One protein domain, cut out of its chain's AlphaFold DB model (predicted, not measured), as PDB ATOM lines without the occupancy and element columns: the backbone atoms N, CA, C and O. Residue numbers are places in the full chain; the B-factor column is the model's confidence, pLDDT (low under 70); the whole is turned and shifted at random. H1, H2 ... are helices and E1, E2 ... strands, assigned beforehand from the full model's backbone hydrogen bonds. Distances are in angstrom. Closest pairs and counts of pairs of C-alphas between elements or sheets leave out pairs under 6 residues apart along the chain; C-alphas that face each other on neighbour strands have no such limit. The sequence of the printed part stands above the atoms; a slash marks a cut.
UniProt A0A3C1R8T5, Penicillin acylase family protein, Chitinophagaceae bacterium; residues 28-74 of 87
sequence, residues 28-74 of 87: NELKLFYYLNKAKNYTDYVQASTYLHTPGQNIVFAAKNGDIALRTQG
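Overview. This is residues 28 to 74 of the 87 residues of the protein "Penicillin acylase family protein" of Chitinophagaceae bacterium (UniProt A0A3C1R8T5). A helical hairpin, H1 and H2 side by side, sits over a hairpin of two strands, E1 and E2; H2 is the helix nearer to the strands, while H1 packs on H2 and stays apart from both strands. The helices and strands run roughly along the longest axis, and the turn between E1 and E2 and the stretch that leads from H2 into E1 lie towards its opposite ends. The printed part has 47 residues with two named helices followed by two named strands, in the order H1, H2, E1, E2; the sheet is E1 - E2, antiparallel, and the class is mixed, helices and strands. The whole is compact, with a radius of gyration of the C-alphas of 10.1 A, and elongated in outline, its C-alphas spanning 30 by 19 by 12 A.

Along the chain. H1 holds residues 29 to 36, 11.2 A from first to last C-alpha, and begins with C-alpha 29 at (132.378, 140.419, 131.525). After a tight link of 5 residues comes H2, residues 42 to 49, 10.4 A long; its C-alpha 42 is at (140.755, 152.426, 143.738). A short link of 7 residues leads to E1, residues 57 to 62, 16.7 A long. A tight link of 5 residues then leads to E2, residues 68 to 73, 16.1 A long, which ends with C-alpha 73 at (127.389, 147.593, 138.550).

Arrangement. H1 and H2 touch, with the C-alphas of Leu 32 and Ala 48 the closest at 5.0 A. They run opposite ways at a shallow tilt of 14 degrees and form a helical hairpin. The closest C-alphas of H2 and E1 are those of Tyr 45 and Phe 61, 7.2 A apart. Those of H2 and E2 are Ser 49 and Gln 73, 6.9 A apart. H1 is apart from E1 and from E2. E1 and E2 form a hairpin of antiparallel neighbours, with 164 degrees between their directions; C-alphas 58 and 72 face each other at 4.4 A. Across this pair N 59 and O 71, at 2.8 A, and N 69 and O 61, at 2.9 A, are within hydrogen-bond range. In H2 every O i to N i+4 pair is within hydrogen-bond range; in H1 3 of 4 are.

Size, cuts and confidence. The two C-alphas farthest apart are those of Thr 54 and Asn 65, at 30.2 A, while the first and last printed C-alphas, of Asn 28 and Gly 74, are 11.9 A apart. The printed part has no cut, and no link is long. The mean pLDDT of the printed part is 96.9, and no printed residue is under 70.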
ATOM      1  N   ASN A  28     131.465 141.782 127.441       95.25
ATOM      2  CA  ASN A  28     132.717 141.108 127.787       95.25
ATOM      3  C   ASN A  28     133.012 141.222 129.286       95.25
ATOM      4  O   ASN A  28     133.923 141.928 129.719       95.25
ATOM      5  N   GLU A  29     132.246 140.482 130.074       95.88
ATOM      6  CA  GLU A  29     132.378 140.419 131.525       95.88
ATOM      7  C   GLU A  29     133.707 139.807 131.968       95.88
ATOM      8  O   GLU A  29     134.229 140.167 133.015       95.88
ATOM      9  N   LEU A  30     134.319 138.919 131.179       96.31
ATOM     10  CA  LEU A  30     135.631 138.357 131.530       96.31
ATOM     11  C   LEU A  30     136.713 139.441 131.618       96.31
ATOM     12  O   LEU A  30     137.658 139.321 132.403       96.31
ATOM     13  N   LYS A  31     136.547 140.535 130.865       97.38
ATOM     14  CA  LYS A  31     137.432 141.699 130.914       97.38
ATOM     15  C   LYS A  31     137.427 142.365 132.296       97.38
ATOM     16  O   LYS A  31     138.501 142.755 132.749       97.38
ATOM     17  N   LEU A  32     136.285 142.412 132.997       97.31
ATOM     18  CA  LEU A  32     136.206 142.868 134.396       97.31
ATOM     19  C   LEU A  32     137.219 142.113 135.261       97.31
ATOM     20  O   LEU A  32     138.086 142.726 135.880       97.31
ATOM     21  N   PHE A  33     137.115 140.782 135.290       96.69
ATOM     22  CA  PHE A  33     137.936 139.940 136.162       96.69
ATOM     23  C   PHE A  33     139.417 140.021 135.800       96.69
ATOM     24  O   PHE A  33     140.271 140.079 136.684       96.69
ATOM     25  N   TYR A  34     139.729 140.095 134.506       98.12
ATOM     26  CA  TYR A  34     141.100 140.273 134.044       98.12
ATOM     27  C   TYR A  34     141.743 141.559 134.585       98.12
ATOM     28  O   TYR A  34     142.888 141.521 135.042       98.12
ATOM     29  N   TYR A  35     141.025 142.688 134.558       98.19
ATOM     30  CA  TYR A  35     141.546 143.948 135.093       98.19
ATOM     31  C   TYR A  35     141.512 144.004 136.617       98.19
ATOM     32  O   TYR A  35     142.470 144.501 137.201       98.19
ATOM     33  N   LEU A  36     140.487 143.446 137.272       96.62
ATOM     34  CA  LEU A  36     140.450 143.352 138.737       96.62
ATOM     35  C   LEU A  36     141.640 142.558 139.281       96.62
ATOM     36  O   LEU A  36     142.281 143.004 140.226       96.62
ATOM     37  N   ASN A  37     142.012 141.451 138.631       96.88
ATOM     38  CA  ASN A  37     143.189 140.661 139.008       96.88
ATOM     39  C   ASN A  37     144.509 141.448 138.917       96.88
ATOM     40  O   ASN A  37     145.512 141.039 139.497       96.88
ATOM     41  N   LYS A  38     144.530 142.557 138.169       96.56
ATOM     42  CA  LYS A  38     145.700 143.424 137.978       96.56
ATOM     43  C   LYS A  38     145.585 144.769 138.696       96.56
ATOM     44  O   LYS A  38     146.542 145.543 138.651       96.56
ATOM     45  N   ALA A  39     144.444 145.056 139.318       96.88
ATOM     46  CA  ALA A  39     144.162 146.338 139.941       96.88
ATOM     47  C   ALA A  39     145.054 146.555 141.168       96.88
ATOM     48  O   ALA A  39     145.261 145.648 141.975       96.88
ATOM     49  N   LYS A  40     145.588 147.770 141.316       95.44
ATOM     50  CA  LYS A  40     146.492 148.126 142.422       95.44
ATOM     51  C   LYS A  40     145.903 149.157 143.373       95.44
ATOM     52  O   LYS A  40     146.424 149.345 144.469       95.44
ATOM     53  N   ASN A  41     144.867 149.860 142.940       97.00
ATOM     54  CA  ASN A  41     144.294 150.995 143.645       97.00
ATOM     55  C   ASN A  41     142.812 151.163 143.281       97.00
ATOM     56  O   ASN A  41     142.273 150.459 142.422       97.00
ATOM     57  N   TYR A  42     142.165 152.121 143.941       97.38
ATOM     58  CA  TYR A  42     140.755 152.426 143.738       97.38
ATOM     59  C   TYR A  42     140.426 152.816 142.286       97.38
ATOM     60  O   TYR A  42     139.407 152.385 141.749       97.38
ATOM     61  N   THR A  43     141.297 153.575 141.617       97.88
ATOM     62  CA  THR A  43     141.094 153.990 140.221       97.88
ATOM     63  C   THR A  43     141.033 152.786 139.285       97.88
ATOM     64  O   THR A  43     140.105 152.687 138.483       97.88
ATOM     65  N   ASP A  44     141.959 151.834 139.420       97.88
ATOM     66  CA  ASP A  44     141.955 150.601 138.625       97.88
ATOM     67  C   ASP A  44     140.682 149.781 138.874       97.88
ATOM     68  O   ASP A  44     140.086 149.258 137.935       97.88
ATOM     69  N   TYR A  45     140.230 149.709 140.130       97.88
ATOM     70  CA  TYR A  45     138.967 149.070 140.501       97.88
ATOM     71  C   TYR A  45     137.759 149.735 139.821       97.88
ATOM     72  O   TYR A  45     136.903 149.041 139.260       97.88
ATOM     73  N   VAL A  46     137.693 151.071 139.825       97.44
ATOM     74  CA  VAL A  46     136.618 151.835 139.175       97.44
ATOM     75  C   VAL A  46     136.603 151.580 137.671       97.44
ATOM     76  O   VAL A  46     135.520 151.397 137.114       97.44
ATOM     77  N   GLN A  47     137.776 151.537 137.031       97.94
ATOM     78  CA  GLN A  47     137.911 151.258 135.600       97.94
ATOM     79  C   GLN A  47     137.568 149.806 135.260       97.94
ATOM     80  O   GLN A  47     136.827 149.553 134.320       97.94
ATOM     81  N   ALA A  48     138.053 148.837 136.037       97.88
ATOM     82  CA  ALA A  48     137.735 147.430 135.821       97.88
ATOM     83  C   ALA A  48     136.224 147.187 135.929       97.88
ATOM     84  O   ALA A  48     135.643 146.512 135.079       97.88
ATOM     85  N   SER A  49     135.586 147.800 136.933       97.25
ATOM     86  CA  SER A  49     134.153 147.667 137.194       97.25
ATOM     87  C   SER A  49     133.295 147.996 135.973       97.25
ATOM     88  O   SER A  49     132.290 147.332 135.754       97.25
ATOM     89  N   THR A  50     133.675 148.962 135.129       96.62
ATOM     90  CA  THR A  50     132.831 149.371 133.989       96.62
ATOM     91  C   THR A  50     132.590 148.258 132.969       96.62
ATOM     92  O   THR A  50     131.652 148.371 132.194       96.62
ATOM     93  N   TYR A  51     133.400 147.193 132.963       97.50
ATOM     94  CA  TYR A  51     133.234 146.057 132.051       97.50
ATOM     95  C   TYR A  51     132.143 145.061 132.465       97.50
ATOM     96  O   TYR A  51     131.844 144.144 131.702       97.50
ATOM     97  N   LEU A  52     131.552 145.205 133.655       97.38
ATOM     98  CA  LEU A  52     130.407 144.391 134.052       97.38
ATOM     99  C   LEU A  52     129.111 145.022 133.530       97.38
ATOM    100  O   LEU A  52     128.634 146.028 134.066       97.38
ATOM    101  N   HIS A  53     128.532 144.404 132.501       96.69
ATOM    102  CA  HIS A  53     127.241 144.807 131.950       96.69
ATOM    103  C   HIS A  53     126.113 143.910 132.466       96.69
ATOM    104  O   HIS A  53     125.059 144.405 132.858       96.69
ATOM    105  N   THR A  54     126.304 142.593 132.515       94.62
ATOM    106  CA  THR A  54     125.271 141.666 132.998       94.62
ATOM    107  C   THR A  54     125.879 140.338 133.458       94.62
ATOM    108  O   THR A  54     126.850 139.889 132.866       94.62
ATOM    109  N   PRO A  55     125.312 139.642 134.457       95.00
ATOM    110  CA  PRO A  55     124.257 140.105 135.355       95.00
ATOM    111  C   PRO A  55     124.747 141.260 136.233       95.00
ATOM    112  O   PRO A  55     125.938 141.373 136.513       95.00
ATOM    113  N   GLY A  56     123.826 142.119 136.672       94.94
ATOM    114  CA  GLY A  56     124.169 143.157 137.640       94.94
ATOM    115  C   GLY A  56     124.664 142.530 138.945       94.94
ATOM    116  O   GLY A  56     124.020 141.621 139.472       94.94
ATOM    117  N   GLN A  57     125.809 142.988 139.455       96.50
ATOM    118  CA  GLN A  57     126.414 142.485 140.692       96.50
ATOM    119  C   GLN A  57     127.018 143.616 141.528       96.50
ATOM    120  O   GLN A  57     127.291 144.713 141.039       96.50
ATOM    121  N   ASN A  58     127.242 143.319 142.807       97.69
ATOM    122  CA  ASN A  58     128.029 144.167 143.691       97.69
ATOM    123  C   ASN A  58     129.500 143.764 143.597       97.69
ATOM    124  O   ASN A  58     129.844 142.605 143.816       97.69
ATOM    125  N   ILE A  59     130.358 144.734 143.312       97.38
ATOM    126  CA  ILE A  59     131.808 144.584 143.299       97.38
ATOM    127  C   ILE A  59     132.328 145.282 144.555       97.38
ATOM    128  O   ILE A  59     131.984 146.434 144.817       97.38
ATOM    129  N   VAL A  60     133.104 144.566 145.362       97.19
ATOM    130  CA  VAL A  60     133.650 145.065 146.631       97.19
ATOM    131  C   VAL A  60     135.156 145.244 146.483       97.19
ATOM    132  O   VAL A  60     135.820 144.433 145.839       97.19
ATOM    133  N   PHE A  61     135.691 146.304 147.078       97.50
ATOM    134  CA  PHE A  61     137.102 146.662 147.036       97.50
ATOM    135  C   PHE A  61     137.626 146.992 148.431       97.50
ATOM    136  O   PHE A  61     136.950 147.656 149.217       97.50
ATOM    137  N   ALA A  62     138.853 146.554 148.698       97.19
ATOM    138  CA  ALA A  62     139.631 146.926 149.868       97.19
ATOM    139  C   ALA A  62     141.115 147.004 149.482       97.19
ATOM    140  O   ALA A  62     141.620 146.118 148.786       97.19
ATOM    141  N   ALA A  63     141.820 148.035 149.943       96.62
ATOM    142  CA  ALA A  63     143.245 148.227 149.684       96.62
ATOM    143  C   ALA A  63     144.055 148.477 150.962       96.62
ATOM    144  O   ALA A  63     143.541 148.876 152.004       96.62
ATOM    145  N   LYS A  64     145.371 148.241 150.872       96.19
ATOM    146  CA  LYS A  64     146.310 148.344 152.008       96.19
ATOM    147  C   LYS A  64     146.444 149.759 152.578       96.19
ATOM    148  O   LYS A  64     146.884 149.909 153.708       96.19
ATOM    149  N   ASN A  65     146.100 150.776 151.794       96.25
ATOM    150  CA  ASN A  65     146.072 152.172 152.224       96.25
ATOM    151  C   ASN A  65     144.817 152.519 153.053       96.25
ATOM    152  O   ASN A  65     144.692 153.659 153.482       96.25
ATOM    153  N   GLY A  66     143.917 151.555 153.284       97.00
ATOM    154  CA  GLY A  66     142.689 151.739 154.056       97.00
ATOM    155  C   GLY A  66     141.458 152.069 153.212       97.00
ATOM    156  O   GLY A  66     140.364 152.138 153.768       97.00
ATOM    157  N   ASP A  67     141.599 152.226 151.891       97.50
ATOM    158  CA  ASP A  67     140.452 152.476 151.019       97.50
ATOM    159  C   ASP A  67     139.534 151.251 150.975       97.50
ATOM    160  O   ASP A  67     139.976 150.129 150.710       97.50
ATOM    161  N   ILE A  68     138.240 151.488 151.175       97.75
ATOM    162  CA  ILE A  68     137.175 150.500 151.012       97.75
ATOM    163  C   ILE A  68     136.108 151.062 150.083       97.75
ATOM    164  O   ILE A  68     135.786 152.249 150.131       97.75
ATOM    165  N   ALA A  69     135.545 150.218 149.226       97.50
ATOM    166  CA  ALA A  69     134.453 150.626 148.360       97.50
ATOM    167  C   ALA A  69     133.520 149.465 148.026       97.50
ATOM    168  O   ALA A  69     133.913 148.300 148.006       97.50
ATOM    169  N   LEU A  70     132.280 149.816 147.706       97.44
ATOM    170  CA  LEU A  70     131.291 148.923 147.124       97.44
ATOM    171  C   LEU A  70     130.679 149.629 145.921       97.44
ATOM    172  O   LEU A  70     130.333 150.807 145.996       97.44
ATOM    173  N   ARG A  71     130.548 148.912 144.809       95.69
ATOM    174  CA  ARG A  71     129.893 149.406 143.601       95.69
ATOM    175  C   ARG A  71     128.889 148.384 143.106       95.69
ATOM    176  O   ARG A  71     129.258 147.264 142.768       95.69
ATOM    177  N   THR A  72     127.634 148.794 142.999       97.44
ATOM    178  CA  THR A  72     126.625 148.050 142.245       97.44
ATOM    179  C   THR A  72     126.781 148.394 140.773       97.44
ATOM    180  O   THR A  72     126.702 149.562 140.392       97.44
ATOM    181  N   GLN A  73     127.040 147.392 139.946       97.00
ATOM    182  CA  GLN A  73     127.389 147.593 138.550       97.00
ATOM    183  C   GLN A  73     126.631 146.618 137.651       97.00
ATOM    184  O   GLN A  73     126.439 145.453 137.990       97.00
ATOM    185  N   GLY A  74     126.188 147.134 136.511       95.56
ATOM    186  CA  GLY A  74     125.405 146.441 135.498       95.56
ATOM    187  C   GLY A  74     124.775 147.456 134.544       95.56
ATOM    188  O   GLY A  74     124.715 148.650 134.844       95.56
TER     189      GLY A  74